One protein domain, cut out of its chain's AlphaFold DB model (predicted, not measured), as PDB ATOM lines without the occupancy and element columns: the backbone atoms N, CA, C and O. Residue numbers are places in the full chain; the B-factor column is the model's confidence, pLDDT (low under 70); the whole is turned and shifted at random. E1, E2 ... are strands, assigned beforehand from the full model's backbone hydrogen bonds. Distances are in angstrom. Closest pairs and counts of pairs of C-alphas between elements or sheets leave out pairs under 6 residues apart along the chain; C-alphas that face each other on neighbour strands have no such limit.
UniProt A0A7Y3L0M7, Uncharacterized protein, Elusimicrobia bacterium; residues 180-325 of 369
ATOM      1  N   SER A 180     -40.371  32.956  -6.026       87.62
ATOM      2  CA  SER A 180     -40.704  31.551  -5.799       87.62
ATOM      3  C   SER A 180     -40.889  30.842  -7.132       87.62
ATOM      4  O   SER A 180     -41.740  31.215  -7.938       87.62
ATOM      5  N   PHE A 181     -40.121  29.779  -7.335       90.38
ATOM      6  CA  PHE A 181     -40.203  28.908  -8.499       90.38
ATOM      7  C   PHE A 181     -40.882  27.608  -8.085       90.38
ATOM      8  O   PHE A 181     -40.397  26.930  -7.183       90.38
ATOM      9  N   TYR A 182     -41.971  27.229  -8.749       89.38
ATOM     10  CA  TYR A 182     -42.726  26.016  -8.429       89.38
ATOM     11  C   TYR A 182     -42.420  24.901  -9.419       89.38
ATOM     12  O   TYR A 182     -42.291  25.144 -10.622       89.38
ATOM     13  N   SER A 183     -42.345  23.670  -8.920       92.44
ATOM     14  CA  SER A 183     -42.331  22.507  -9.790       92.44
ATOM     15  C   SER A 183     -43.723  22.301 -10.415       92.44
ATOM     16  O   SER A 183     -44.750  22.540  -9.786       92.44
ATOM     17  N   ALA A 184     -43.773  21.859 -11.672       87.75
ATOM     18  CA  ALA A 184     -44.990  21.570 -12.423       87.75
ATOM     19  C   ALA A 184     -45.869  20.488 -11.771       87.75
ATOM     20  O   ALA A 184     -47.088  20.594 -11.826       87.75
ATOM     21  N   ASP A 185     -45.263  19.498 -11.107       85.19
ATOM     22  CA  ASP A 185     -45.985  18.492 -10.314       85.19
ATOM     23  C   ASP A 185     -46.508  19.030  -8.970       85.19
ATOM     24  O   ASP A 185     -47.179  18.304  -8.239       85.19
ATOM     25  N   GLY A 186     -46.197  20.284  -8.624       84.88
ATOM     26  CA  GLY A 186     -46.631  20.936  -7.393       84.88
ATOM     27  C   GLY A 186     -46.037  20.339  -6.118       84.88
ATOM     28  O   GLY A 186     -46.497  20.681  -5.033       84.88
ATOM     29  N   THR A 187     -45.043  19.451  -6.215       89.00
ATOM     30  CA  THR A 187     -44.463  18.777  -5.044       89.00
ATOM     31  C   THR A 187     -43.336  19.578  -4.396       89.00
ATOM     32  O   THR A 187     -42.999  19.340  -3.234       89.00
ATOM     33  N   ARG A 188     -42.742  20.540  -5.111       91.06
ATOM     34  CA  ARG A 188     -41.606  21.347  -4.657       91.06
ATOM     35  C   ARG A 188     -41.777  22.811  -5.039       91.06
ATOM     36  O   ARG A 188     -42.393  23.150  -6.048       91.06
ATOM     37  N   PHE A 189     -41.134  23.684  -4.276       91.56
ATOM     38  CA  PHE A 189     -40.814  25.026  -4.748       91.56
ATOM     39  C   PHE A 189     -39.457  25.477  -4.215       91.56
ATOM     40  O   PHE A 189     -38.985  24.983  -3.190       91.56
ATOM     41  N   VAL A 190     -38.822  26.404  -4.924       91.69
ATOM     42  CA  VAL A 190     -37.583  27.050  -4.498       91.69
ATOM     43  C   VAL A 190     -37.851  28.529  -4.286       91.69
ATOM     44  O   VAL A 190     -38.311  29.198  -5.208       91.69
ATOM     45  N   SER A 191     -37.548  29.035  -3.093       87.56
ATOM     46  CA  SER A 191     -37.514  30.472  -2.821       87.56
ATOM     47  C   SER A 191     -36.110  31.007  -3.089       87.56
ATOM     48  O   SER A 191     -35.132  30.421  -2.615       87.56
ATOM     49  N   LEU A 192     -36.012  32.091  -3.857       89.00
ATOM     50  CA  LEU A 192     -34.769  32.765  -4.208       89.00
ATOM     51  C   LEU A 192     -34.759  34.185  -3.636       89.00
ATOM     52  O   LEU A 192     -35.548  35.033  -4.051       89.00
ATOM     53  N   ASP A 193     -33.837  34.459  -2.713       83.94
ATOM     54  CA  ASP A 193     -33.589  35.815  -2.213       83.94
ATOM     55  C   ASP A 193     -32.823  36.625  -3.275       83.94
ATOM     56  O   ASP A 193     -31.655  36.324  -3.539       83.94
ATOM     57  N   PRO A 194     -33.416  37.677  -3.864       82.56
ATOM     58  CA  PRO A 194     -32.797  38.445  -4.944       82.56
ATOM     59  C   PRO A 194     -31.594  39.289  -4.502       82.56
ATOM     60  O   PRO A 194     -30.814  39.724  -5.345       82.56
ATOM     61  N   ASN A 195     -31.416  39.536  -3.201       78.31
ATOM     62  CA  ASN A 195     -30.294  40.334  -2.700       78.31
ATOM     63  C   ASN A 195     -29.046  39.480  -2.474       78.31
ATOM     64  O   ASN A 195     -27.923  39.941  -2.673       78.31
ATOM     65  N   THR A 196     -29.236  38.244  -2.011       81.25
ATOM     66  CA  THR A 196     -28.136  37.334  -1.655       81.25
ATOM     67  C   THR A 196     -27.938  36.209  -2.676       81.25
ATOM     68  O   THR A 196     -26.923  35.504  -2.644       81.25
ATOM     69  N   GLY A 197     -28.912  36.009  -3.566       88.06
ATOM     70  CA  GLY A 197     -29.019  34.837  -4.426       88.06
ATOM     71  C   GLY A 197     -29.144  33.539  -3.629       88.06
ATOM     72  O   GLY A 197     -28.700  32.497  -4.109       88.06
ATOM     73  N   ALA A 198     -29.610  33.591  -2.374       86.50
ATOM     74  CA  ALA A 198     -29.789  32.404  -1.548       86.50
ATOM     75  C   ALA A 198     -31.041  31.643  -1.997       86.50
ATOM     76  O   ALA A 198     -32.132  32.207  -2.013       86.50
ATOM     77  N   ALA A 199     -30.866  30.374  -2.358       90.50
ATOM     78  CA  ALA A 199     -31.937  29.488  -2.792       90.50
ATOM     79  C   ALA A 199     -32.270  28.463  -1.699       90.50
ATOM     80  O   ALA A 199     -31.367  27.803  -1.173       90.50
ATOM     81  N   TYR A 200     -33.560  28.297  -1.405       88.38
ATOM     82  CA  TYR A 200     -34.088  27.341  -0.429       88.38
ATOM     83  C   TYR A 200     -35.152  26.455  -1.072       88.38
ATOM     84  O   TYR A 200     -36.089  26.973  -1.669       88.38
ATOM     85  N   LEU A 201     -35.021  25.135  -0.941       92.94
ATOM     86  CA  LEU A 201     -35.973  24.140  -1.435       92.94
ATOM     87  C   LEU A 201     -36.984  23.758  -0.359       92.94
ATOM     88  O   LEU A 201     -36.599  23.352   0.733       92.94
ATOM     89  N   TYR A 202     -38.260  23.774  -0.704       86.75
ATOM     90  CA  TYR A 202     -39.349  23.385   0.180       86.75
ATOM     91  C   TYR A 202     -40.114  22.203  -0.412       86.75
ATOM     92  O   TYR A 202     -40.307  22.118  -1.631       86.75
ATOM     93  N   ASP A 203     -40.564  21.298   0.457       89.12
ATOM     94  CA  ASP A 203     -41.519  20.255   0.097       89.12
ATOM     95  C   ASP A 203     -42.943  20.813   0.218       89.12
ATOM     96  O   ASP A 203     -43.447  21.026   1.318       89.12
ATOM     97  N   ALA A 204     -43.589  21.061  -0.921       81.06
ATOM     98  CA  ALA A 204     -44.934  21.630  -0.974       81.06
ATOM     99  C   ALA A 204     -46.027  20.618  -0.592       81.06
ATOM    100  O   ALA A 204     -47.178  20.999  -0.396       81.06
ATOM    101  N   THR A 205     -45.681  19.328  -0.494       83.75
ATOM    102  CA  THR A 205     -46.613  18.280  -0.048       83.75
ATOM    103  C   THR A 205     -46.706  18.198   1.472       83.75
ATOM    104  O   THR A 205     -47.605  17.547   2.008       83.75
ATOM    105  N   VAL A 206     -45.773  18.845   2.173       77.19
ATOM    106  CA  VAL A 206     -45.680  18.801   3.622       77.19
ATOM    107  C   VAL A 206     -46.540  19.901   4.218       77.19
ATOM    108  O   VAL A 206     -46.347  21.093   4.001       77.19
ATOM    109  N   THR A 207     -47.516  19.438   4.977       70.38
ATOM    110  CA  THR A 207     -48.569  20.222   5.602       70.38
ATOM    111  C   THR A 207     -48.158  20.713   6.993       70.38
ATOM    112  O   THR A 207     -48.406  21.855   7.385       70.38
ATOM    113  N   ASP A 208     -47.458  19.868   7.741       69.88
ATOM    114  CA  ASP A 208     -46.928  20.201   9.056       69.88
ATOM    115  C   ASP A 208     -45.663  21.058   8.938       69.88
ATOM    116  O   ASP A 208     -44.618  20.586   8.496       69.88
ATOM    117  N   ALA A 209     -45.724  22.314   9.374       61.69
ATOM    118  CA  ALA A 209     -44.556  23.189   9.331       61.69
ATOM    119  C   ALA A 209     -43.418  22.772  10.277       61.69
ATOM    120  O   ALA A 209     -42.291  23.250  10.131       61.69
ATOM    121  N   SER A 210     -43.718  21.955  11.291       61.91
ATOM    122  CA  SER A 210     -42.692  21.442  12.195       61.91
ATOM    123  C   SER A 210     -41.865  20.331  11.549       61.91
ATOM    124  O   SER A 210     -40.759  20.045  12.013       61.91
ATOM    125  N   ASP A 211     -42.347  19.752  10.444       74.50
ATOM    126  CA  ASP A 211     -41.577  18.810   9.648       74.50
ATOM    127  C   ASP A 211     -40.360  19.536   9.040       74.50
ATOM    128  O   ASP A 211     -40.517  20.558   8.361       74.50
ATOM    129  N   PRO A 212     -39.134  19.017   9.225       71.62
ATOM    130  CA  PRO A 212     -37.920  19.632   8.688       71.62
ATOM    131  C   PRO A 212     -37.963  19.914   7.177       71.62
ATOM    132  O   PRO A 212     -37.250  20.788   6.688       71.62
ATOM    133  N   ARG A 213     -38.796  19.199   6.410       75.69
ATOM    134  CA  ARG A 213     -38.979  19.422   4.967       75.69
ATOM    135  C   ARG A 213     -39.774  20.692   4.639       75.69
ATOM    136  O   ARG A 213     -39.586  21.245   3.554       75.69
ATOM    137  N   ALA A 214     -40.614  21.172   5.557       70.88
ATOM    138  CA  ALA A 214     -41.327  22.446   5.429       70.88
ATOM    139  C   ALA A 214     -40.455  23.660   5.800       70.88
ATOM    140  O   ALA A 214     -40.786  24.791   5.452       70.88
ATOM    141  N   GLN A 215     -39.314  23.446   6.463       73.75
ATOM    142  CA  GLN A 215     -38.448  24.522   6.962       73.75
ATOM    143  C   GLN A 215     -37.502  25.111   5.907       73.75
ATOM    144  O   GLN A 215     -36.740  26.023   6.224       73.75
ATOM    145  N   GLY A 216     -37.563  24.654   4.655       80.25
ATOM    146  CA  GLY A 216     -36.716  25.151   3.573       80.25
ATOM    147  C   GLY A 216     -35.272  24.670   3.701       80.25
ATOM    148  O   GLY A 216     -34.517  25.087   4.574       80.25
ATOM    149  N   ARG A 217     -34.841  23.810   2.786       86.62
ATOM    150  CA  ARG A 217     -33.466  23.329   2.718       86.62
ATOM    151  C   ARG A 217     -32.610  24.292   1.912       86.62
ATOM    152  O   ARG A 217     -32.868  24.510   0.732       86.62
ATOM    153  N   PHE A 218     -31.559  24.822   2.528       87.44
ATOM    154  CA  PHE A 218     -30.584  25.645   1.821       87.44
ATOM    155  C   PHE A 218     -29.923  24.860   0.675       87.44
ATOM    156  O   PHE A 218     -29.390  23.775   0.899       87.44
ATOM    157  N   LEU A 219     -29.946  25.417  -0.539       91.50
ATOM    158  CA  LEU A 219     -29.314  24.818  -1.716       91.50
ATOM    159  C   LEU A 219     -27.970  25.480  -2.037       91.50
ATOM    160  O   LEU A 219     -26.943  24.812  -2.113       91.50
ATOM    161  N   ALA A 220     -27.977  26.798  -2.257       89.88
ATOM    162  CA  ALA A 220     -26.805  27.563  -2.681       89.88
ATOM    163  C   ALA A 220     -27.014  29.080  -2.514       89.88
ATOM    164  O   ALA A 220     -28.111  29.535  -2.205       89.88
ATOM    165  N   SER A 221     -25.949  29.870  -2.707       89.69
ATOM    166  CA  SER A 221     -26.007  31.343  -2.793       89.69
ATOM    167  C   SER A 221     -25.441  31.869  -4.088       89.69
ATOM    168  O   SER A 221     -24.614  31.198  -4.696       89.69
ATOM    169  N   GLY A 222     -25.737  33.126  -4.413       87.62
ATOM    170  CA  GLY A 222     -25.333  33.704  -5.690       87.62
ATOM    171  C   GLY A 222     -26.090  33.084  -6.864       87.62
ATOM    172  O   GLY A 222     -25.685  33.280  -8.011       87.62
ATOM    173  N   VAL A 223     -27.168  32.344  -6.577       93.94
ATOM    174  CA  VAL A 223     -28.110  31.825  -7.562       93.94
ATOM    175  C   VAL A 223     -28.853  33.009  -8.169       93.94
ATOM    176  O   VAL A 223     -29.271  33.924  -7.466       93.94
ATOM    177  N   ASN A 224     -28.973  32.996  -9.489       94.19
ATOM    178  CA  ASN A 224     -29.670  34.000 -10.278       94.19
ATOM    179  C   ASN A 224     -30.978  33.454 -10.864       94.19
ATOM    180  O   ASN A 224     -31.925  34.205 -11.045       94.19
ATOM    181  N   SER A 225     -31.039  32.157 -11.176       94.62
ATOM    182  CA  SER A 225     -32.268  31.521 -11.651       94.62
ATOM    183  C   SER A 225     -32.352  30.052 -11.256       94.62
ATOM    184  O   SER A 225     -31.337  29.388 -11.010       94.62
ATOM    185  N   VAL A 226     -33.588  29.555 -11.218       96.12
ATOM    186  CA  VAL A 226     -33.937  28.176 -10.882       96.12
ATOM    187  C   VAL A 226     -34.752  27.577 -12.022       96.12
ATOM    188  O   VAL A 226     -35.665  28.212 -12.545       96.12
ATOM    189  N   GLN A 227     -34.445  26.336 -12.391       95.75
ATOM    190  CA  GLN A 227     -35.205  25.571 -13.374       95.75
ATOM    191  C   GLN A 227     -35.455  24.152 -12.867       95.75
ATOM    192  O   GLN A 227     -34.521  23.424 -12.540       95.75
ATOM    193  N   PHE A 228     -36.715  23.726 -12.857       94.50
ATOM    194  CA  PHE A 228     -37.078  22.332 -12.617       94.50
ATOM    195  C   PHE A 228     -37.029  21.548 -13.930       94.50
ATOM    196  O   PHE A 228     -37.562  22.000 -14.945       94.50
ATOM    197  N   ASN A 229     -36.401  20.373 -13.916       93.25
ATOM    198  CA  ASN A 229     -36.304  19.492 -15.078       93.25
ATOM    199  C   ASN A 229     -37.037  18.178 -14.810       93.25
ATOM    200  O   ASN A 229     -36.960  17.626 -13.712       93.25
ATOM    201  N   TYR A 230     -37.707  17.663 -15.836       91.31
ATOM    202  CA  TYR A 230     -38.632  16.535 -15.746       91.31
ATOM    203  C   TYR A 230     -38.201  15.394 -16.663       91.31
ATOM    204  O   TYR A 230     -37.686  15.649 -17.749       91.31
ATOM    205  N   ALA A 231     -38.462  14.152 -16.248       84.25
ATOM    206  CA  ALA A 231     -37.961  12.962 -16.937       84.25
ATOM    207  C   ALA A 231     -38.500  12.768 -18.369       84.25
ATOM    208  O   ALA A 231     -37.796  12.228 -19.220       84.25
ATOM    209  N   ASP A 232     -39.743  13.170 -18.655       72.56
ATOM    210  CA  ASP A 232     -40.405  12.772 -19.908       72.56
ATOM    211  C   ASP A 232     -41.448  13.767 -20.448       72.56
ATOM    212  O   ASP A 232     -42.165  13.451 -21.398       72.56
ATOM    213  N   GLY A 233     -41.562  14.972 -19.873       62.75
ATOM    214  CA  GLY A 233     -42.501  16.021 -20.307       62.75
ATOM    215  C   GLY A 233     -43.998  15.669 -20.207       62.75
ATOM    216  O   GLY A 233     -44.835  16.555 -20.354       62.75
ATOM    217  N   GLN A 234     -44.339  14.406 -19.938       64.31
ATOM    218  CA  GLN A 234     -45.695  13.856 -19.894       64.31
ATOM    219  C   GLN A 234     -46.132  13.578 -18.455       64.31
ATOM    220  O   GLN A 234     -47.235  13.955 -18.073       64.31
ATOM    221  N   THR A 235     -45.273  12.945 -17.646       66.56
ATOM    222  CA  THR A 235     -45.606  12.590 -16.255       66.56
ATOM    223  C   THR A 235     -45.325  13.721 -15.276       66.56
ATOM    224  O   THR A 235     -45.742  13.638 -14.126       66.56
ATOM    225  N   GLN A 236     -44.601  14.757 -15.722       81.06
ATOM    226  CA  GLN A 236     -44.094  15.845 -14.879       81.06
ATOM    227  C   GLN A 236     -43.353  15.338 -13.631       81.06
ATOM    228  O   GLN A 236     -43.226  16.063 -12.652       81.06
ATOM    229  N   THR A 237     -42.790  14.123 -13.666       86.56
ATOM    230  CA  THR A 237     -41.984  13.613 -12.553       86.56
ATOM    231  C   THR A 237     -40.709  14.438 -12.447       86.56
ATOM    232  O   THR A 237     -39.882  14.420 -13.370       86.56
ATOM    233  N   LEU A 238     -40.569  15.190 -11.349       90.81
ATOM    234  CA  LEU A 238     -39.394  16.016 -11.101       90.81
ATOM    235  C   LEU A 238     -38.142  15.136 -11.038       90.81
ATOM    236  O   LEU A 238     -38.069  14.200 -10.245       90.81
ATOM    237  N   GLN A 239     -37.167  15.439 -11.890       91.56
ATOM    238  CA  GLN A 239     -35.924  14.683 -11.998       91.56
ATOM    239  C   GLN A 239     -34.758  15.406 -11.328       91.56
ATOM    240  O   GLN A 239     -33.944  14.770 -10.670       91.56
ATOM    241  N   GLN A 240     -34.652  16.721 -11.519       94.44
ATOM    242  CA  GLN A 240     -33.575  17.528 -10.949       94.44
ATOM    243  C   GLN A 240     -33.938  19.014 -10.944       94.44
ATOM    244  O   GLN A 240     -34.790  19.472 -11.713       94.44
ATOM    245  N   ILE A 241     -33.214  19.781 -10.140       96.38
ATOM    246  CA  ILE A 241     -33.308  21.235 -10.049       96.38
ATOM    247  C   ILE A 241     -31.987  21.821 -10.545       96.38
ATOM    248  O   ILE A 241     -30.924  21.519 -10.011       96.38
ATOM    249  N   THR A 242     -32.039  22.654 -11.576       96.19
ATOM    250  CA  THR A 242     -30.877  23.376 -12.094       96.19
ATOM    251  C   THR A 242     -30.832  24.773 -11.492       96.19
ATOM    252  O   THR A 242     -31.803  25.525 -11.579       96.19
ATOM    253  N   LEU A 243     -29.692  25.122 -10.904       96.19
ATOM    254  CA  LEU A 243     -29.393  26.451 -10.382       96.19
ATOM    255  C   LEU A 243     -28.355  27.108 -11.291       96.19
ATOM    256  O   LEU A 243     -27.280  26.545 -11.512       96.19
ATOM    257  N   THR A 244     -28.666  28.303 -11.790       94.94
ATOM    258  CA  THR A 244     -27.718  29.115 -12.565       94.94
ATOM    259  C   THR A 244     -27.205  30.242 -11.689       94.94
ATOM    260  O   THR A 244     -28.002  30.962 -11.089       94.94
ATOM    261  N   PHE A 245     -25.889  30.406 -11.607       93.62
ATOM    262  CA  PHE A 245     -25.265  31.408 -10.749       93.62
ATOM    263  C   PHE A 245     -25.008  32.707 -11.513       93.62
ATOM    264  O   PHE A 245     -24.730  32.707 -12.713       93.62
ATOM    265  N   SER A 246     -25.089  33.825 -10.798       87.50
ATOM    266  CA  SER A 246     -24.859  35.178 -11.334       87.50
ATOM    267  C   SER A 246     -23.454  35.384 -11.907       87.50
ATOM    268  O   SER A 246     -23.269  36.226 -12.781       87.50
ATOM    269  N   ASP A 247     -22.471  34.596 -11.463       84.38
ATOM    270  CA  ASP A 247     -21.107  34.648 -11.992       84.38
ATOM    271  C   ASP A 247     -20.974  34.053 -13.406       84.38
ATOM    272  O   ASP A 247     -19.921  34.190 -14.024       84.38
ATOM    273  N   GLY A 248     -22.027  33.409 -13.933       70.56
ATOM    274  CA  GLY A 248     -22.055  32.809 -15.269       70.56
ATOM    275  C   GLY A 248     -21.098  31.627 -15.457       70.56
ATOM    276  O   GLY A 248     -21.000  31.093 -16.560       70.56
ATOM    277  N   THR A 249     -20.384  31.214 -14.405       64.88
ATOM    278  CA  THR A 249     -19.337  30.184 -14.465       64.88
ATOM    279  C   THR A 249     -19.779  28.836 -13.925       64.88
ATOM    280  O   THR A 249     -19.117  27.833 -14.202       64.88
ATOM    281  N   THR A 250     -20.865  28.821 -13.151       74.75
ATOM    282  CA  THR A 250     -21.304  27.635 -12.428       74.75
ATOM    283  C   THR A 250     -22.756  27.312 -12.742       74.75
ATOM    284  O   THR A 250     -23.645  28.149 -12.580       74.75
ATOM    285  N   THR A 251     -22.991  26.066 -13.139       87.69
ATOM    286  CA  THR A 251     -24.315  25.444 -13.088       87.69
ATOM    287  C   THR A 251     -24.266  24.395 -11.990       87.69
ATOM    288  O   THR A 251     -23.339  23.583 -11.963       87.69
ATOM    289  N   ALA A 252     -25.243  24.403 -11.086       92.62
ATOM    290  CA  ALA A 252     -25.439  23.294 -10.162       92.62
ATOM    291  C   ALA A 252     -26.681  22.502 -10.562       92.62
ATOM    292  O   ALA A 252     -27.705  23.076 -10.933       92.62
ATOM    293  N   VAL A 253     -26.582  21.181 -10.482       95.62
ATOM    294  CA  VAL A 253     -27.715  20.265 -10.617       95.62
ATOM    295  C   VAL A 253     -27.955  19.642  -9.257       95.62
ATOM    296  O   VAL A 253     -27.042  19.058  -8.695       95.62
ATOM    297  N   VAL A 254     -29.157  19.782  -8.723       96.31
ATOM    298  CA  VAL A 254     -29.535  19.320  -7.388       96.31
ATOM    299  C   VAL A 254     -30.621  18.258  -7.520       96.31
ATOM    300  O   VAL A 254     -31.488  18.371  -8.392       96.31
ATOM    301  N   ASP A 255     -30.585  17.232  -6.670       95.44
ATOM    302  CA  ASP A 255     -31.654  16.234  -6.646       95.44
ATOM    303  C   ASP A 255     -32.998  16.854  -6.177       95.44
ATOM    304  O   ASP A 255     -33.007  17.877  -5.484       95.44
ATOM    305  N   PRO A 256     -34.155  16.264  -6.534       94.62
ATOM    306  CA  PRO A 256     -35.496  16.735  -6.161       94.62
ATOM    307  C   PRO A 256     -35.745  16.928  -4.658       94.62
ATOM    308  O   PRO A 256     -36.718  17.580  -4.273       94.62
ATOM    309  N   ASN A 257     -34.907  16.351  -3.795       93.44
ATOM    310  CA  ASN A 257     -35.010  16.441  -2.340       93.44
ATOM    311  C   ASN A 257     -33.940  17.358  -1.721       93.44
ATOM    312  O   ASN A 257     -33.908  17.532  -0.498       93.44
ATOM    313  N   GLY A 258     -33.063  17.938  -2.544       93.81
ATOM    314  CA  GLY A 258     -31.976  18.805  -2.114       93.81
ATOM    315  C   GLY A 258     -30.895  18.095  -1.304       93.81
ATOM    316  O   GLY A 258     -30.237  18.750  -0.504       93.81
ATOM    317  N   LYS A 259     -30.722  16.774  -1.433       94.19
ATOM    318  CA  LYS A 259     -29.794  15.995  -0.582       94.19
ATOM    319  C   LYS A 259     -28.382  15.892  -1.153       94.19
ATOM    320  O   LYS A 259     -27.403  15.685  -0.426       94.19
ATOM    321  N   ARG A 260     -28.277  16.006  -2.467       95.50
ATOM    322  CA  ARG A 260     -27.061  15.999  -3.269       95.50
ATOM    323  C   ARG A 260     -27.166  17.106  -4.297       95.50
ATOM    324  O   ARG A 260     -28.251  17.408  -4.795       95.50
ATOM    325  N   GLY A 261     -26.019  17.647  -4.668       95.88
ATOM    326  CA  GLY A 261     -25.905  18.369  -5.923       95.88
ATOM    327  C   GLY A 261     -24.661  17.950  -6.691       95.88
ATOM    328  O   GLY A 261     -23.832  17.188  -6.199       95.88
ATOM    329  N   VAL A 262     -24.521  18.454  -7.902       96.62
ATOM    330  CA  VAL A 262     -23.270  18.441  -8.639       96.62
ATOM    331  C   VAL A 262     -23.015  19.842  -9.153       96.62
ATOM    332  O   VAL A 262     -23.867  20.432  -9.816       96.62
ATOM    333  N   TRP A 263     -21.831  20.353  -8.852       95.44
ATOM    334  CA  TRP A 263     -21.369  21.682  -9.204       95.44
ATOM    335  C   TRP A 263     -20.449  21.550 -10.398       95.44
ATOM    336  O   TRP A 263     -19.446  20.844 -10.328       95.44
ATOM    337  N   LEU A 264     -20.790  22.228 -11.488       95.12
ATOM    338  CA  LEU A 264     -19.951  22.304 -12.670       95.12
ATOM    339  C   LEU A 264     -19.280  23.672 -12.718       95.12
ATOM    340  O   LEU A 264     -19.941  24.657 -13.031       95.12
ATOM    341  N   LYS A 265     -17.976  23.729 -12.436       94.06
ATOM    342  CA  LYS A 265     -17.183  24.964 -12.476       94.06
ATOM    343  C   LYS A 265     -15.904  24.754 -13.270       94.06
ATOM    344  O   LYS A 265     -15.097  23.898 -12.927       94.06
ATOM    345  N   ALA A 266     -15.705  25.553 -14.320       93.31
ATOM    346  CA  ALA A 266     -14.533  25.458 -15.201       93.31
ATOM    347  C   ALA A 266     -14.266  24.020 -15.706       93.31
ATOM    348  O   ALA A 266     -13.130  23.554 -15.718       93.31
ATOM    349  N   ASN A 267     -15.335  23.319 -16.104       94.94
ATOM    350  CA  ASN A 267     -15.337  21.915 -16.537       94.94
ATOM    351  C   ASN A 267     -14.992  20.884 -15.446       94.94
ATOM    352  O   ASN A 267     -14.791  19.707 -15.738       94.94
ATOM    353  N   ILE A 268     -14.937  21.294 -14.180       95.81
ATOM    354  CA  ILE A 268     -14.784  20.387 -13.045       95.81
ATOM    355  C   ILE A 268     -16.172  20.122 -12.468       95.81
ATOM    356  O   ILE A 268     -16.860  21.062 -12.075       95.81
ATOM    357  N   ALA A 269     -16.569  18.852 -12.433       96.75
ATOM    358  CA  ALA A 269     -17.790  18.395 -11.784       96.75
ATOM    359  C   ALA A 269     -17.461  17.848 -10.389       96.75
ATOM    360  O   ALA A 269     -16.726  16.862 -10.275       96.75
ATOM    361  N   THR A 270     -18.016  18.456  -9.341       96.81
ATOM    362  CA  THR A 270     -17.898  17.985  -7.950       96.81
ATOM    363  C   THR A 270     -19.264  17.615  -7.392       96.81
ATOM    364  O   THR A 270     -20.234  18.310  -7.658       96.81
ATOM    365  N   LEU A 271     -19.348  16.520  -6.644       96.69
ATOM    366  CA  LEU A 271     -20.534  16.062  -5.924       96.69
ATOM    367  C   LEU A 271     -20.408  16.445  -4.451       96.69
ATOM    368  O   LEU A 271     -19.492  15.975  -3.776       96.69
ATOM    369  N   ASP A 272     -21.371  17.212  -3.954       95.12
ATOM    370  CA  ASP A 272     -21.457  17.594  -2.541       95.12
ATOM    371  C   ASP A 272     -22.658  16.923  -1.868       95.12
ATOM    372  O   ASP A 272     -23.721  16.698  -2.467       95.12
ATOM    373  N   ASN A 273     -22.491  16.636  -0.579       93.69
ATOM    374  CA  ASN A 273     -23.555  16.181   0.298       93.69
ATOM    375  C   ASN A 273     -24.220  17.389   0.977       93.69
ATOM    376  O   ASN A 273     -23.688  17.951   1.928       93.69
ATOM    377  N   LEU A 274     -25.405  17.768   0.499       88.81
ATOM    378  CA  LEU A 274     -26.161  18.905   1.034       88.81
ATOM    379  C   LEU A 274     -26.902  18.584   2.341       88.81
ATOM    380  O   LEU A 274     -27.333  19.495   3.045       88.81
ATOM    381  N   GLU A 275     -27.067  17.302   2.682       87.06
ATOM    382  CA  GLU A 275     -27.594  16.881   3.987       87.06
ATOM    383  C   GLU A 275     -26.526  16.918   5.086       87.06
ATOM    384  O   GLU A 275     -26.863  17.119   6.250       87.06
ATOM    385  N   ASP A 276     -25.259  16.722   4.725       86.12
ATOM    386  CA  ASP A 276     -24.145  16.655   5.663       86.12
ATOM    387  C   ASP A 276     -22.900  17.321   5.072       86.12
ATOM    388  O   ASP A 276     -22.076  16.690   4.406       86.12
ATOM    389  N   SER A 277     -22.763  18.613   5.370       80.75
ATOM    390  CA  SER A 277     -21.622  19.432   4.949       80.75
ATOM    391  C   SER A 277     -20.278  19.011   5.561       80.75
ATOM    392  O   SER A 277     -19.242  19.539   5.158       80.75
ATOM    393  N   SER A 278     -20.260  18.072   6.519       82.38
ATOM    394  CA  SER A 278     -19.009  17.507   7.043       82.38
ATOM    395  C   SER A 278     -18.378  16.488   6.087       82.38
ATOM    396  O   SER A 278     -17.176  16.222   6.173       82.38
ATOM    397  N   VAL A 279     -19.159  15.944   5.147       86.75
ATOM    398  CA  VAL A 279     -18.657  15.050   4.102       86.75
ATOM    399  C   VAL A 279     -17.981  15.881   3.016       86.75
ATOM    400  O   VAL A 279     -18.600  16.740   2.391       86.75
ATOM    401  N   ALA A 280     -16.698  15.604   2.778       91.44
ATOM    402  CA  ALA A 280     -15.931  16.284   1.744       91.44
ATOM    403  C   ALA A 280     -16.524  16.042   0.345       91.44
ATOM    404  O   ALA A 280     -16.948  14.932   0.018       91.44
ATOM    405  N   ALA A 281     -16.488  17.083  -0.485       94.19
ATOM    406  CA  ALA A 281     -16.884  17.013  -1.885       94.19
ATOM    407  C   ALA A 281     -16.066  15.965  -2.660       94.19
ATOM    408  O   ALA A 281     -14.844  15.868  -2.504       94.19
ATOM    409  N   VAL A 282     -16.726  15.225  -3.550       97.31
ATOM    410  CA  VAL A 282     -16.098  14.220  -4.416       97.31
ATOM    411  C   VAL A 282     -15.938  14.795  -5.819       97.31
ATOM    412  O   VAL A 282     -16.911  15.191  -6.451       97.31
ATOM    413  N   THR A 283     -14.714  14.830  -6.348       97.62
ATOM    414  CA  THR A 283     -14.504  15.207  -7.755       97.62
ATOM    415  C   THR A 283     -14.924  14.051  -8.659       97.62
ATOM    416  O   THR A 283     -14.306  12.991  -8.625       97.62
ATOM    417  N   LEU A 284     -15.950  14.267  -9.481       96.50
ATOM    418  CA  LEU A 284     -16.438  13.283 -10.449       96.50
ATOM    419  C   LEU A 284     -15.649  13.352 -11.760       96.50
ATOM    420  O   LEU A 284     -15.340  12.331 -12.368       96.50
ATOM    421  N   SER A 285     -15.322  14.565 -12.217       96.88
ATOM    422  CA  SER A 285     -14.553  14.779 -13.444       96.88
ATOM    423  C   SER A 285     -13.854  16.138 -13.459       96.88
ATOM    424  O   SER A 285     -14.340  17.091 -12.859       96.88
ATOM    425  N   GLN A 286     -12.743  16.232 -14.196       97.50
ATOM    426  CA  GLN A 286     -12.040  17.483 -14.527       97.50
ATOM    427  C   GLN A 286     -12.244  17.924 -15.988       97.50
ATOM    428  O   GLN A 286     -11.626  18.884 -16.443       97.50
ATOM    429  N   GLN A 287     -13.064  17.192 -16.742       96.81
ATOM    430  CA  GLN A 287     -13.352  17.451 -18.155       96.81
ATOM    431  C   GLN A 287     -14.857  17.434 -18.441       96.81
ATOM    432  O   GLN A 287     -15.267  17.159 -19.563       96.81
ATOM    433  N   ALA A 288     -15.685  17.708 -17.435       96.31
ATOM    434  CA  ALA A 288     -17.131  17.712 -17.572       96.31
ATOM    435  C   ALA A 288     -17.597  18.869 -18.466       96.31
ATOM    436  O   ALA A 288     -17.225  20.020 -18.257       96.31
ATOM    437  N   SER A 289     -18.445  18.566 -19.441       95.12
ATOM    438  CA  SER A 289     -19.152  19.540 -20.274       95.12
ATOM    439  C   SER A 289     -20.564  19.812 -19.751       95.12
ATOM    440  O   SER A 289     -21.040  20.944 -19.811       95.12
ATOM    441  N   SER A 290     -21.229  18.796 -19.198       94.94
ATOM    442  CA  SER A 290     -22.524  18.919 -18.528       94.94
ATOM    443  C   SER A 290     -22.756  17.757 -17.561       94.94
ATOM    444  O   SER A 290     -22.040  16.750 -17.575       94.94
ATOM    445  N   VAL A 291     -23.758  17.902 -16.694       95.38
ATOM    446  CA  VAL A 291     -24.151  16.873 -15.725       95.38
ATOM    447  C   VAL A 291     -25.663  16.708 -15.733       95.38
ATOM    448  O   VAL A 291     -26.402  17.681 -15.874       95.38
ATOM    449  N   GLN A 292     -26.113  15.471 -15.550       95.12
ATOM    450  CA  GLN A 292     -27.506  15.129 -15.313       95.12
ATOM    451  C   GLN A 292     -27.616  14.212 -14.094       95.12
ATOM    452  O   GLN A 292     -26.810  13.300 -13.910       95.12
ATOM    453  N   MET A 293     -28.641  14.434 -13.279       94.25
ATOM    454  CA  MET A 293     -29.055  13.522 -12.221       94.25
ATOM    455  C   MET A 293     -30.283  12.747 -12.673       94.25
ATOM    456  O   MET A 293     -31.180  13.287 -13.318       94.25
ATOM    457  N   VAL A 294     -30.319  11.458 -12.369       89.31
ATOM    458  CA  VAL A 294     -31.483  10.610 -12.594       89.31
ATOM    459  C   VAL A 294     -31.949  10.110 -11.245       89.31
ATOM    460  O   VAL A 294     -31.278   9.302 -10.596       89.31
ATOM    461  N   ASP A 295     -33.131  10.566 -10.867       86.88
ATOM    462  CA  ASP A 295     -33.849  10.058  -9.715       86.88
ATOM    463  C   ASP A 295     -34.765   8.906 -10.116       86.88
ATOM    464  O   ASP A 295     -35.250   8.807 -11.246       86.88
ATOM    465  N   GLN A 296     -34.988   8.001  -9.172       84.38
ATOM    466  CA  GLN A 296     -35.955   6.927  -9.307       84.38
ATOM    467  C   GLN A 296     -36.939   6.990  -8.144       84.38
ATOM    468  O   GLN A 296     -36.541   6.917  -6.981       84.38
ATOM    469  N   SER A 297     -38.229   7.065  -8.473       82.62
ATOM    470  CA  SER A 297     -39.304   6.796  -7.520       82.62
ATOM    471  C   SER A 297     -39.345   5.297  -7.212       82.62
ATOM    472  O   SER A 297     -39.311   4.459  -8.119       82.62
ATOM    473  N   GLY A 298     -39.426   4.946  -5.936       81.38
ATOM    474  CA  GLY A 298     -39.598   3.574  -5.478       81.38
ATOM    475  C   GLY A 298     -40.180   3.533  -4.073       81.38
ATOM    476  O   GLY A 298     -40.404   4.568  -3.464       81.38
ATOM    477  N   GLN A 299     -40.422   2.337  -3.543       83.25
ATOM    478  CA  GLN A 299     -40.779   2.187  -2.134       83.25
ATOM    479  C   GLN A 299     -39.527   1.945  -1.295       83.25
ATOM    480  O   GLN A 299     -38.649   1.167  -1.679       83.25
ATOM    481  N   ASN A 300     -39.439   2.603  -0.144       81.06
ATOM    482  CA  ASN A 300     -38.430   2.300   0.861       81.06
ATOM    483  C   ASN A 300     -38.763   0.977   1.592       81.06
ATOM    484  O   ASN A 300     -39.749   0.302   1.293       81.06
ATOM    485  N   ALA A 301     -37.937   0.586   2.569       81.06
ATOM    486  CA  ALA A 301     -38.140  -0.659   3.318       81.06
ATOM    487  C   ALA A 301     -39.447  -0.685   4.144       81.06
ATOM    488  O   ALA A 301     -39.915  -1.770   4.484       81.06
ATOM    489  N   SER A 302     -40.036   0.477   4.454       83.00
ATOM    490  CA  SER A 302     -41.344   0.613   5.111       83.00
ATOM    491  C   SER A 302     -42.526   0.613   4.130       83.00
ATOM    492  O   SER A 302     -43.670   0.618   4.574       83.00
ATOM    493  N   GLY A 303     -42.284   0.567   2.814       87.31
ATOM    494  CA  GLY A 303     -43.331   0.629   1.789       87.31
ATOM    495  C   GLY A 303     -43.765   2.052   1.414       87.31
ATOM    496  O   GLY A 303     -44.664   2.218   0.587       87.31
ATOM    497  N   GLU A 304     -43.136   3.080   1.982       79.62
ATOM    498  CA  GLU A 304     -43.416   4.478   1.655       79.62
ATOM    499  C   GLU A 304     -42.757   4.838   0.326       79.62
ATOM    500  O   GLU A 304     -41.628   4.429   0.051       79.62
ATOM    501  N   GLN A 305     -43.462   5.608  -0.502       79.44
ATOM    502  CA  GLN A 305     -42.900   6.124  -1.746       79.44
ATOM    503  C   GLN A 305     -41.779   7.119  -1.431       79.44
ATOM    504  O   GLN A 305     -41.968   8.067  -0.674       79.44
ATOM    505  N   GLU A 306     -40.616   6.910  -2.033       83.12
ATOM    506  CA  GLU A 306     -39.434   7.743  -1.897       83.12
ATOM    507  C   GLU A 306     -38.794   7.943  -3.273       83.12
ATOM    508  O   GLU A 306     -38.617   6.996  -4.044       83.12
ATOM    509  N   GLN A 307     -38.416   9.183  -3.574       83.81
ATOM    510  CA  GLN A 307     -37.516   9.485  -4.681       83.81
ATOM    511  C   GLN A 307     -36.078   9.434  -4.183       83.81
ATOM    512  O   GLN A 307     -35.734  10.070  -3.185       83.81
ATOM    513  N   ARG A 308     -35.239   8.659  -4.868       87.50
ATOM    514  CA  ARG A 308     -33.815   8.553  -4.556       87.50
ATOM    515  C   ARG A 308     -32.986   8.805  -5.803       87.50
ATOM    516  O   ARG A 308     -33.274   8.231  -6.856       87.50
ATOM    517  N   LEU A 309     -31.893   9.546  -5.629       89.50
ATOM    518  CA  LEU A 309     -30.848   9.667  -6.637       89.50
ATOM    519  C   LEU A 309     -30.302   8.284  -6.979       89.50
ATOM    520  O   LEU A 309     -29.714   7.601  -6.137       89.50
ATOM    521  N   LYS A 310     -30.533   7.870  -8.223       90.00
ATOM    522  CA  LYS A 310     -30.118   6.571  -8.747       90.00
ATOM    523  C   LYS A 310     -28.760   6.661  -9.419       90.00
ATOM    524  O   LYS A 310     -27.935   5.765  -9.257       90.00
ATOM    525  N   GLN A 311     -28.571   7.697 -10.227       94.12
ATOM    526  CA  GLN A 311     -27.427   7.807 -11.115       94.12
ATOM    527  C   GLN A 311     -27.091   9.269 -11.377       94.12
ATOM    528  O   GLN A 311     -27.975  10.096 -11.588       94.12
ATOM    529  N   ILE A 312     -25.798   9.555 -11.419       95.88
ATOM    530  CA  ILE A 312     -25.247  10.809 -11.911       95.88
ATOM    531  C   ILE A 312     -24.555  10.500 -13.235       95.88
ATOM    532  O   ILE A 312     -23.685   9.631 -13.303       95.88
ATOM    533  N   THR A 313     -24.936  11.217 -14.280       95.62
ATOM    534  CA  THR A 313     -24.330  11.124 -15.606       95.62
ATOM    535  C   THR A 313     -23.504  12.378 -15.842       95.62
ATOM    536  O   THR A 313     -24.036  13.487 -15.825       95.62
ATOM    537  N   VAL A 314     -22.204  12.206 -16.063       96.31
ATOM    538  CA  VAL A 314     -21.282  13.292 -16.406       96.31
ATOM    539  C   VAL A 314     -20.893  13.147 -17.868       96.31
ATOM    540  O   VAL A 314     -20.263  12.160 -18.258       96.31
ATOM    541  N   TYR A 315     -21.264  14.135 -18.675       95.62
ATOM    542  CA  TYR A 315     -20.846  14.239 -20.067       95.62
ATOM    543  C   TYR A 315     -19.500  14.949 -20.115       95.62
ATOM    544  O   TYR A 315     -19.311  15.952 -19.431       95.62
ATOM    545  N   GLN A 316     -18.558  14.420 -20.888       96.94
ATOM    546  CA  GLN A 316     -17.189  14.925 -20.953       96.94
ATOM    547  C   GLN A 316     -16.971  15.787 -22.206       96.94
ATOM    548  O   GLN A 316     -17.735  15.726 -23.172       96.94
ATOM    549  N   LEU A 317     -15.916  16.602 -22.207       94.25
ATOM    550  CA  LEU A 317     -15.517  17.442 -23.344       94.25
ATOM    551  C   LEU A 317     -15.027  16.630 -24.551       94.25
ATOM    552  O   LEU A 317     -15.138  17.094 -25.682       94.25
ATOM    553  N   ASP A 318     -14.507  15.423 -24.327       95.25
ATOM    554  CA  ASP A 318     -14.082  14.499 -25.385       95.25
ATOM    555  C   ASP A 318     -15.253  13.706 -26.003       95.25
ATOM    556  O   ASP A 318     -15.048  12.865 -26.879       95.25
ATOM    557  N   GLY A 319     -16.483  13.976 -25.555       95.44
ATOM    558  CA  GLY A 319     -17.699  13.295 -25.992       95.44
ATOM    559  C   GLY A 319     -17.980  11.976 -25.269       95.44
ATOM    560  O   GLY A 319     -18.999  11.345 -25.554       95.44
ATOM    561  N   THR A 320     -17.128  11.545 -24.335       94.88
ATOM    562  CA  THR A 320     -17.396  10.362 -23.510       94.88
ATOM    563  C   THR A 320     -18.403  10.662 -22.398       94.88
ATOM    564  O   THR A 320     -18.800  11.804 -22.145       94.88
ATOM    565  N   THR A 321     -18.889   9.611 -21.742       95.69
ATOM    566  CA  THR A 321     -19.857   9.710 -20.647       95.69
ATOM    567  C   THR A 321     -19.405   8.828 -19.495       95.69
ATOM    568  O   THR A 321     -19.044   7.670 -19.702       95.69
ATOM    569  N   ALA A 322     -19.436   9.376 -18.285       95.00
ATOM    570  CA  ALA A 322     -19.150   8.655 -17.056       95.00
ATOM    571  C   ALA A 322     -20.402   8.592 -16.178       95.00
ATOM    572  O   ALA A 322     -21.182   9.542 -16.112       95.00
ATOM    573  N   PHE A 323     -20.577   7.462 -15.496       95.00
ATOM    574  CA  PHE A 323     -21.718   7.212 -14.627       95.00
ATOM    575  C   PHE A 323     -21.247   7.005 -13.197       95.00
ATOM    576  O   PHE A 323     -20.342   6.206 -12.948       95.00
ATOM    577  N   PHE A 324     -21.902   7.675 -12.260       95.75
ATOM    578  CA  PHE A 324     -21.610   7.587 -10.838       95.75
ATOM    579  C   PHE A 324     -22.877   7.233 -10.066       95.75
ATOM    580  O   PHE A 324     -23.991   7.544 -10.500       95.75
ATOM    581  N   ASP A 325     -22.710   6.552  -8.940       94.31
ATOM    582  CA  ASP A 325     -23.788   6.378  -7.972       94.31
ATOM    583  C   ASP A 325     -24.006   7.656  -7.134       94.31
ATOM    584  O   ASP A 325     -23.366   8.689  -7.346       94.31
TER     585      ASP A 325
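Overview. This is residues 180 to 325 of the 369 residues of an uncharacterized protein of Elusimicrobia bacterium (UniProt A0A7Y3L0M7). Three antiparallel sheets are stacked as layers: a strongly twisted sheet of six strands in the middle, a four-stranded sheet over part of one of its faces, and a sheet made mainly of the long hairpin E11 and E12 over the opposite face. The sheets are partly face to face, and the third is tilted against the middle one, their best planes 37 degrees apart. The printed part has 146 residues with 13 named strands, E1 to E13 along the chain, no named helix, and the class all strand. The orders are E5 - E6 - E7 - E8 - E9 - E10, E1 - E2 - E3 - E4 and E11 - E12 - E13. The whole is compact, with a radius of gyration of the C-alphas of 15.1 A and spans of 46 by 40 by 35 A.

Arrangement. The largest sheet holds E5 (residues 223 to 230), E6 (238 to 245), E7 (250 to 254), E8 (260 to 265), E9 (268 to 273) and E10 (282 to 285), a meander, each strand the antiparallel neighbour of the one before. N 227 and O 242 of the hairpin E5 and E6 are within hydrogen-bond range at 2.9 A, as are N 263 and O 270 of the hairpin E8 and E9. It faces the meander E1 (180 to 182), E2 (188 to 193), E3 (198 to 203) and E4 (217 to 220), where N 191 and O 200 of the hairpin E2 and E3 are within hydrogen-bond range at 2.9 A; the parts of the two sheets that face each other are 10.4 A centre to centre. The closest C-alphas of E1 and E5 are those of Phe 181 and Val 226, 6.7 A apart. The largest sheet also faces the meander E11 (288 to 299), E12 (305 to 316) and E13 (321 to 324), and the parts of these two sheets that face each other are 8.5 A centre to centre. N 294 and O 311 of E11 and E12 are 2.8 A apart, and N 314 and O 322 of E12 and E13 2.9 A. The closest C-alphas of E6 and E11 are those of Gln 239 and Asp 295, 5.6 A apart.

Along the chain. E1 begins at C-alpha 180, (-40.704, 31.551, -5.799). E5 and E6 measure 20.3 A and 20.9 A from first to last C-alpha. E11 measures 32.2 A from C-alpha 288 at (-17.131, 17.712, -17.572), and E12 33.3 A. E13 ends at C-alpha 324, (-21.610, 7.587, -10.838).

Size, cuts and confidence. The C-alphas farthest apart are those of Asp 208 and Asp 318, 47.9 A. The printed part has no cut. The link E3 to E4, residues 204 to 216, is long. Mean pLDDT of the printed part is 88.3; residues 208 to 210, 233 to 235 and 249 are under 70.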